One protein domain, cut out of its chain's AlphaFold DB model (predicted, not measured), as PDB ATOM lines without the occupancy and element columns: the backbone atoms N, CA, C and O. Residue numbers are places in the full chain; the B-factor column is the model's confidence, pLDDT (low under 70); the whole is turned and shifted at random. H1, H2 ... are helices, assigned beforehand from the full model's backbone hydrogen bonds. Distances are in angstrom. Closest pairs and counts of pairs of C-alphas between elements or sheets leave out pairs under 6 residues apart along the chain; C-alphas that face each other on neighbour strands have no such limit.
ATOM      1  N   ALA A   5     158.751 198.814 197.179       92.81
ATOM      2  CA  ALA A   5     158.697 199.578 195.933       92.81
ATOM      3  C   ALA A   5     159.077 198.745 194.697       92.81
ATOM      4  O   ALA A   5     158.433 198.871 193.655       92.81
ATOM      5  N   GLU A   6     160.086 197.877 194.811       94.50
ATOM      6  CA  GLU A   6     160.469 196.957 193.732       94.50
ATOM      7  C   GLU A   6     159.349 195.949 193.464       94.50
ATOM      8  O   GLU A   6     158.930 195.794 192.321       94.50
ATOM      9  N   ILE A   7     158.781 195.357 194.521       94.31
ATOM     10  CA  ILE A   7     157.660 194.416 194.382       94.31
ATOM     11  C   ILE A   7     156.431 195.126 193.800       94.31
ATOM     12  O   ILE A   7     155.744 194.572 192.950       94.31
ATOM     13  N   LEU A   8     156.154 196.368 194.214       93.88
ATOM     14  CA  LEU A   8     155.063 197.155 193.636       93.88
ATOM     15  C   LEU A   8     155.256 197.367 192.130       93.88
ATOM     16  O   LEU A   8     154.298 197.236 191.378       93.88
ATOM     17  N   THR A   9     156.476 197.685 191.699       94.00
ATOM     18  CA  THR A   9     156.794 197.880 190.277       94.00
ATOM     19  C   THR A   9     156.552 196.592 189.496       94.00
ATOM     20  O   THR A   9     155.844 196.610 188.494       94.00
ATOM     21  N   GLU A  10     157.024 195.460 190.016       94.12
ATOM     22  CA  GLU A  10     156.818 194.149 189.396       94.12
ATOM     23  C   GLU A  10     155.326 193.769 189.311       94.12
ATOM     24  O   GLU A  10     154.877 193.231 188.298       94.12
ATOM     25  N   ILE A  11     154.525 194.091 190.336       93.75
ATOM     26  CA  ILE A  11     153.070 193.880 190.297       93.75
ATOM     27  C   ILE A  11     152.430 194.694 189.170       93.75
ATOM     28  O   ILE A  11     151.588 194.161 188.454       93.75
ATOM     29  N   LEU A  12     152.811 195.961 188.998       93.06
ATOM     30  CA  LEU A  12     152.232 196.825 187.963       93.06
ATOM     31  C   LEU A  12     152.637 196.393 186.550       93.06
ATOM     32  O   LEU A  12     151.849 196.541 185.620       93.06
ATOM     33  N   GLU A  13     153.836 195.831 186.390       93.56
ATOM     34  CA  GLU A  13     154.296 195.267 185.117       93.56
ATOM     35  C   GLU A  13     153.559 193.968 184.765       93.56
ATOM     36  O   GLU A  13     153.121 193.792 183.627       93.56
ATOM     37  N   LYS A  14     153.385 193.060 185.736       93.25
ATOM     38  CA  LYS A  14     152.701 191.771 185.528       93.25
ATOM     39  C   LYS A  14     151.182 191.898 185.447       93.25
ATOM     40  O   LYS A  14     150.535 191.139 184.727       93.25
ATOM     41  N   TYR A  15     150.609 192.836 186.195       92.69
ATOM     42  CA  TYR A  15     149.170 193.018 186.351       92.69
ATOM     43  C   TYR A  15     148.788 194.473 186.045       92.69
ATOM     44  O   TYR A  15     148.400 195.214 186.949       92.69
ATOM     45  N   PRO A  16     148.838 194.893 184.765       88.06
ATOM     46  CA  PRO A  16     148.606 196.286 184.363       88.06
ATOM     47  C   PRO A  16     147.175 196.783 184.627       88.06
ATOM     48  O   PRO A  16     146.903 197.975 184.529       88.06
ATOM     49  N   PHE A  17     146.250 195.877 184.952       87.31
ATOM     50  CA  PHE A  17     144.874 196.186 185.344       87.31
ATOM     51  C   PHE A  17     144.723 196.518 186.835       87.31
ATOM     52  O   PHE A  17     143.638 196.906 187.255       87.31
ATOM     53  N   VAL A  18     145.768 196.323 187.643       88.75
ATOM     54  CA  VAL A  18     145.743 196.627 189.073       88.75
ATOM     55  C   VAL A  18     146.158 198.073 189.285       88.75
ATOM     56  O   VAL A  18     147.245 198.489 188.883       88.75
ATOM     57  N   GLU A  19     145.322 198.841 189.978       90.88
ATOM     58  CA  GLU A  19     145.665 200.222 190.285       90.88
ATOM     59  C   GLU A  19     146.607 200.316 191.493       90.88
ATOM     60  O   GLU A  19     146.450 199.648 192.520       90.88
ATOM     61  N   ILE A  20     147.567 201.244 191.427       90.62
ATOM     62  CA  ILE A  20     148.494 201.521 192.539       90.62
ATOM     63  C   ILE A  20     147.730 201.864 193.825       90.62
ATOM     64  O   ILE A  20     148.147 201.489 194.925       90.62
ATOM     65  N   ALA A  21     146.628 202.610 193.698       89.94
ATOM     66  CA  ALA A  21     145.804 203.027 194.826       89.94
ATOM     67  C   ALA A  21     145.144 201.832 195.530       89.94
ATOM     68  O   ALA A  21     145.097 201.809 196.763       89.94
ATOM     69  N   GLU A  22     144.708 200.824 194.772       89.56
ATOM     70  CA  GLU A  22     144.154 199.587 195.321       89.56
ATOM     71  C   GLU A  22     145.208 198.853 196.148       89.56
ATOM     72  O   GLU A  22     144.963 198.537 197.310       89.56
ATOM     73  N   LEU A  23     146.423 198.678 195.617       90.94
ATOM     74  CA  LEU A  23     147.512 197.993 196.326       90.94
ATOM     75  C   LEU A  23     147.955 198.735 197.583       90.94
ATOM     76  O   LEU A  23     148.193 198.129 198.628       90.94
ATOM     77  N   LYS A  24     148.087 200.063 197.514       89.38
ATOM     78  CA  LYS A  24     148.530 200.864 198.663       89.38
ATOM     79  C   LYS A  24     147.548 200.810 199.831       89.38
ATOM     80  O   LYS A  24     148.016 200.844 200.974       89.38
ATOM     81  N   ASN A  25     146.253 200.694 199.549       91.12
ATOM     82  CA  ASN A  25     145.186 200.668 200.549       91.12
ATOM     83  C   ASN A  25     144.672 199.257 200.870       91.12
ATOM     84  O   ASN A  25     143.875 199.102 201.794       91.12
ATOM     85  N   ALA A  26     145.131 198.237 200.144       92.56
ATOM     86  CA  ALA A  26     144.712 196.863 200.353       92.56
ATOM     87  C   ALA A  26     145.079 196.360 201.756       92.56
ATOM     88  O   ALA A  26     146.201 196.514 202.247       92.56
ATOM     89  N   THR A  27     144.106 195.711 202.387       93.94
ATOM     90  CA  THR A  27     144.297 194.908 203.597       93.94
ATOM     91  C   THR A  27     145.017 193.599 203.271       93.94
ATOM     92  O   THR A  27     144.999 193.137 202.131       93.94
ATOM     93  N   ASP A  28     145.597 192.939 204.278       92.25
ATOM     94  CA  ASP A  28     146.254 191.636 204.075       92.25
ATOM     95  C   ASP A  28     145.308 190.598 203.460       92.25
ATOM     96  O   ASP A  28     145.712 189.825 202.597       92.25
ATOM     97  N   ASN A  29     144.035 190.605 203.868       94.25
ATOM     98  CA  ASN A  29     143.020 189.702 203.330       94.25
ATOM     99  C   ASN A  29     142.759 189.970 201.843       94.25
ATOM    100  O   ASN A  29     142.595 189.029 201.069       94.25
ATOM    101  N   GLN A  30     142.759 191.240 201.428       94.75
ATOM    102  CA  GLN A  30     142.631 191.606 200.017       94.75
ATOM    103  C   GLN A  30     143.879 191.207 199.225       94.75
ATOM    104  O   GLN A  30     143.738 190.613 198.162       94.75
ATOM    105  N   LEU A  31     145.084 191.437 199.755       94.69
ATOM    106  CA  LEU A  31     146.335 191.019 199.110       94.69
ATOM    107  C   LEU A  31     146.436 189.491 198.974       94.69
ATOM    108  O   LEU A  31     146.872 188.991 197.936       94.69
ATOM    109  N   MET A  32     145.974 188.741 199.979       94.62
ATOM    110  CA  MET A  32     145.852 187.283 199.903       94.62
ATOM    111  C   MET A  32     144.830 186.861 198.846       94.62
ATOM    112  O   MET A  32     145.126 185.999 198.025       94.62
ATOM    113  N   ALA A  33     143.654 187.495 198.801       94.56
ATOM    114  CA  ALA A  33     142.645 187.197 197.786       94.56
ATOM    115  C   ALA A  33     143.143 187.500 196.361       94.56
ATOM    116  O   ALA A  33     142.894 186.714 195.447       94.56
ATOM    117  N   MET A  34     143.866 188.608 196.169       93.25
ATOM    118  CA  MET A  34     144.513 188.950 194.897       93.25
ATOM    119  C   MET A  34     145.582 187.924 194.528       93.25
ATOM    120  O   MET A  34     145.604 187.474 193.388       93.25
ATOM    121  N   SER A  35     146.385 187.481 195.501       93.69
ATOM    122  CA  SER A  35     147.382 186.426 195.287       93.69
ATOM    123  C   SER A  35     146.738 185.123 194.810       93.69
ATOM    124  O   SER A  35     147.157 184.540 193.813       93.69
ATOM    125  N   SER A  36     145.655 184.697 195.468       93.19
ATOM    126  CA  SER A  36     144.911 183.494 195.086       93.19
ATOM    127  C   SER A  36     144.276 183.606 193.699       93.19
ATOM    128  O   SER A  36     144.284 182.635 192.950       93.19
ATOM    129  N   LYS A  37     143.740 184.781 193.337       90.81
ATOM    130  CA  LYS A  37     143.160 185.025 192.003       90.81
ATOM    131  C   LYS A  37     144.217 185.040 190.902       90.81
ATOM    132  O   LYS A  37     143.957 184.555 189.808       90.81
ATOM    133  N   ALA A  38     145.376 185.619 191.190       89.44
ATOM    134  CA  ALA A  38     146.481 185.731 190.251       89.44
ATOM    135  C   ALA A  38     147.298 184.437 190.121       89.44
ATOM    136  O   ALA A  38     148.061 184.299 189.167       89.44
ATOM    137  N   GLY A  39     147.169 183.511 191.079       92.44
ATOM    138  CA  GLY A  39     148.027 182.329 191.177       92.44
ATOM    139  C   GLY A  39     149.485 182.661 191.520       92.44
ATOM    140  O   GLY A  39     150.357 181.817 191.336       92.44
ATOM    141  N   ASP A  40     149.750 183.873 192.013       92.69
ATOM    142  CA  ASP A  40     151.078 184.391 192.357       92.69
ATOM    143  C   ASP A  40     151.021 185.007 193.762       92.69
ATOM    144  O   ASP A  40     150.086 185.727 194.106       92.69
ATOM    145  N   ASN A  41     152.018 184.736 194.600       93.69
ATOM    146  CA  ASN A  41     152.085 185.262 195.962       93.69
ATOM    147  C   ASN A  41     152.654 186.691 196.043       93.69
ATOM    148  O   ASN A  41     152.751 187.239 197.145       93.69
ATOM    149  N   ILE A  42     153.009 187.302 194.909       94.50
ATOM    150  CA  ILE A  42     153.645 188.619 194.823       94.50
ATOM    151  C   ILE A  42     152.882 189.727 195.573       94.50
ATOM    152  O   ILE A  42     153.493 190.546 196.261       94.50
ATOM    153  N   PHE A  43     151.545 189.709 195.564       94.56
ATOM    154  CA  PHE A  43     150.728 190.676 196.309       94.56
ATOM    155  C   PHE A  43     150.894 190.523 197.827       94.56
ATOM    156  O   PHE A  43     150.981 191.507 198.564       94.56
ATOM    157  N   THR A  44     150.983 189.282 198.308       94.69
ATOM    158  CA  THR A  44     151.249 188.995 199.722       94.69
ATOM    159  C   THR A  44     152.682 189.384 200.097       94.69
ATOM    160  O   THR A  44     152.898 189.964 201.164       94.69
ATOM    161  N   GLN A  45     153.658 189.143 199.212       94.44
ATOM    162  CA  GLN A  45     155.044 189.573 199.421       94.44
ATOM    163  C   GLN A  45     155.154 191.097 199.561       94.44
ATOM    164  O   GLN A  45     155.826 191.579 200.474       94.44
ATOM    165  N   TYR A  46     154.432 191.850 198.726       94.94
ATOM    166  CA  TYR A  46     154.348 193.306 198.827       94.94
ATOM    167  C   TYR A  46     153.838 193.757 200.205       94.94
ATOM    168  O   TYR A  46     154.457 194.606 200.855       94.94
ATOM    169  N   GLY A  47     152.752 193.147 200.697       94.06
ATOM    170  CA  GLY A  47     152.199 193.452 202.021       94.06
ATOM    171  C   GLY A  47     153.188 193.188 203.162       94.06
ATOM    172  O   GLY A  47     153.327 194.003 204.079       94.06
ATOM    173  N   ILE A  48     153.926 192.078 203.084       93.81
ATOM    174  CA  ILE A  48     154.966 191.725 204.060       93.81
ATOM    175  C   ILE A  48     156.099 192.756 204.030       93.81
ATOM    176  O   ILE A  48     156.438 193.307 205.082       93.81
ATOM    177  N   ALA A  49     156.651 193.057 202.850       94.06
ATOM    178  CA  ALA A  49     157.749 194.010 202.692       94.06
ATOM    179  C   ALA A  49     157.378 195.399 203.233       94.06
ATOM    180  O   ALA A  49     158.113 195.972 204.039       94.06
ATOM    181  N   LYS A  50     156.178 195.895 202.902       93.31
ATOM    182  CA  LYS A  50     155.666 197.187 203.384       93.31
ATOM    183  C   LYS A  50     155.631 197.261 204.918       93.31
ATOM    184  O   LYS A  50     156.048 198.260 205.506       93.31
ATOM    185  N   LYS A  51     155.175 196.198 205.590       92.62
ATOM    186  CA  LYS A  51     155.124 196.137 207.063       92.62
ATOM    187  C   LYS A  51     156.499 196.056 207.715       92.62
ATOM    188  O   LYS A  51     156.679 196.570 208.822       92.62
ATOM    189  N   TRP A  52     157.444 195.368 207.082       92.62
ATOM    190  CA  TRP A  52     158.827 195.315 207.552       92.62
ATOM    191  C   TRP A  52     159.478 196.695 207.489       92.62
ATOM    192  O   TRP A  52     159.973 197.177 208.506       92.62
ATOM    193  N   GLU A  53     159.362 197.384 206.356       92.62
ATOM    194  CA  GLU A  53     159.892 198.740 206.186       92.62
ATOM    195  C   GLU A  53     159.255 199.749 207.152       92.62
ATOM    196  O   GLU A  53     159.936 200.620 207.701       92.62
ATOM    197  N   GLU A  54     157.948 199.637 207.410       91.88
ATOM    198  CA  GLU A  54     157.272 200.496 208.384       91.88
ATOM    199  C   GLU A  54     157.774 200.245 209.814       91.88
ATOM    200  O   GLU A  54     157.992 201.199 210.572       91.88
ATOM    201  N   ARG A  55     158.004 198.979 210.186       91.62
ATOM    202  CA  ARG A  55     158.612 198.627 211.476       91.62
ATOM    203  C   ARG A  55     160.020 199.195 211.600       91.62
ATOM    204  O   ARG A  55     160.296 199.880 212.584       91.62
ATOM    205  N   GLU A  56     160.867 199.014 210.593       90.88
ATOM    206  CA  GLU A  56     162.217 199.582 210.592       90.88
ATOM    207  C   GLU A  56     162.210 201.108 210.689       90.88
ATOM    208  O   GLU A  56     163.044 201.695 211.381       90.88
ATOM    209  N   ARG A  57     161.273 201.782 210.012       89.25
ATOM    210  CA  ARG A  57     161.131 203.242 210.092       89.25
ATOM    211  C   ARG A  57     160.764 203.680 211.508       89.25
ATOM    212  O   ARG A  57     161.357 204.627 212.024       89.25
ATOM    213  N   LYS A  58     159.830 202.977 212.160       91.19
ATOM    214  CA  LYS A  58     159.443 203.238 213.557       91.19
ATOM    215  C   LYS A  58     160.608 203.000 214.516       91.19
ATOM    216  O   LYS A  58     160.826 203.812 215.411       91.19
ATOM    217  N   GLU A  59     161.374 201.929 214.336       91.06
ATOM    218  CA  GLU A  59     162.555 201.655 215.163       91.06
ATOM    219  C   GLU A  59     163.655 202.698 214.977       91.06
ATOM    220  O   GLU A  59     164.205 203.193 215.963       91.06
ATOM    221  N   ARG A  60     163.935 203.097 213.731       86.75
ATOM    222  CA  ARG A  60     164.886 204.175 213.431       86.75
ATOM    223  C   ARG A  60     164.467 205.493 214.075       86.75
ATOM    224  O   ARG A  60     165.301 206.141 214.702       86.75
ATOM    225  N   ALA A  61     163.184 205.851 213.993       87.44
ATOM    226  CA  ALA A  61     162.658 207.041 214.656       87.44
ATOM    227  C   ALA A  61     162.855 206.968 216.180       87.44
ATOM    228  O   ALA A  61     163.406 207.896 216.766       87.44
ATOM    229  N   LYS A  62     162.502 205.845 216.824       87.56
ATOM    230  CA  LYS A  62     162.714 205.653 218.272       87.56
ATOM    231  C   LYS A  62     164.182 205.828 218.674       87.56
ATOM    232  O   LYS A  62     164.461 206.525 219.646       87.56
ATOM    233  N   ARG A  63     165.115 205.234 217.919       83.00
ATOM    234  CA  ARG A  63     166.562 205.363 218.171       83.00
ATOM    235  C   ARG A  63     167.046 206.807 218.018       83.00
ATOM    236  O   ARG A  63     167.848 207.259 218.828       83.00
ATOM    237  N   PHE A  64     166.543 207.542 217.025       79.25
ATOM    238  CA  PHE A  64     166.873 208.957 216.832       79.25
ATOM    239  C   PHE A  64     166.422 209.819 218.020       79.25
ATOM    240  O   PHE A  64     167.208 210.606 218.539       79.25
ATOM    241  N   PHE A  65     165.193 209.621 218.507       74.50
ATOM    242  CA  PHE A  65     164.681 210.352 219.671       74.50
ATOM    243  C   PHE A  65     165.397 209.999 220.983       74.50
ATOM    244  O   PHE A  65     165.520 210.859 221.846       74.50
ATOM    245  N   GLN A  66     165.892 208.766 221.143       72.94
ATOM    246  CA  GLN A  66     166.687 208.380 222.316       72.94
ATOM    247  C   GLN A  66     168.114 208.939 222.289       72.94
ATOM    248  O   GLN A  66     168.663 209.218 223.346       72.94
ATOM    249  N   LYS A  67     168.718 209.093 221.103       71.88
ATOM    250  CA  LYS A  67     170.093 209.596 220.952       71.88
ATOM    251  C   LYS A  67     170.207 211.121 221.109       71.88
ATOM    252  O   LYS A  67     171.287 211.611 221.407       71.88
ATOM    253  N   ASN A  68     169.106 211.848 220.910       61.25
ATOM    254  CA  ASN A  68     169.024 213.307 221.053       61.25
ATOM    255  C   ASN A  68     168.402 213.750 222.396       61.25
ATOM    256  O   ASN A  68     167.875 214.860 222.486       61.25
ATOM    257  N   ARG A  69     168.424 212.879 223.411       52.66
ATOM    258  CA  ARG A  69     168.016 213.164 224.790       52.66
ATOM    259  C   ARG A  69     169.228 213.061 225.705       52.66
ATOM    260  O   ARG A  69     169.279 213.864 226.658       52.66
TER     261      ARG A  69
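Overview. This is residues 5 to 69 of the 69 residues of an uncharacterized protein of Candidatus Gracilibacteria bacterium GN02-873 (UniProt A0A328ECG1). One long helix, H4, begins inside a small head of three short helices and then sticks out of it as an arm, residues 51 to 69, of which 51 to 67 belong to H4. In the head, H1 and H3 pack on the first residues of H4, running back the opposite way, and the short H2 sits near all three. The printed part has 65 residues with four named helices, in the order H1, H2, H3, H4, and no named strand; the class is all helix. The whole is loose, with a radius of gyration of the C-alphas of 14.9 A, and spans 49 by 20 by 16 A, the arm making the length.

Along the chain. H4 holds residues 42 to 67, from C-alpha 42 at (153.645, 188.619, 194.823) to C-alpha 67 at (170.093, 209.596, 220.952), 37.3 A. H3 holds residues 28 to 38 and is 15.0 A long. H1 holds residues 5 to 14, 14.3 A, and begins with C-alpha 5 at (158.697, 199.578, 195.933). H2 holds residues 20 to 25 and is 8.7 A long.

Arrangement. H4 touches H3 with residues 42 to 47 alone, closest at the C-alphas of Leu 31 and Phe 43, 5.2 A apart. The two run opposite ways at a shallow tilt of 31 degrees and form a helical hairpin. H4 touches H1 with residues 42 to 46 alone, closest at the C-alphas of Ile 7 and Tyr 46, 5.7 A apart; they run opposite ways at a shallow tilt of 15 degrees. H1 and H3 are apart. H2 is close to H1 but not clearly touching, the closest C-alphas being those of Leu 12 and Ile 20, 7.5 A apart, at a steep tilt of 53 degrees. It is likewise close to H3 but not clearly touching, with the C-alphas of Leu 23 and Leu 31 closest at 7.6 A. H2 and H4 are also close but not clearly touching, with the C-alphas of Leu 23 and Phe 43 closest at 8.0 A. In H1, H2, H3 and H4 every O i to N i+4 pair is within hydrogen-bond range.

Size, cuts and confidence. The two C-alphas farthest apart are those of Lys 37 and Arg 69, 49.8 A. Without residues 51 to 69, which stand free, the body has 46 residues, spans 21 by 20 by 16 A and has a radius of gyration of 9.1 A. The printed part has no cut, and the links H1 to H2, H2 to H3 and H3 to H4 are tight. The mean pLDDT of the printed part is 89.9; residues 68 to 69 are under 70, and Arg 69 is the chain's last residue.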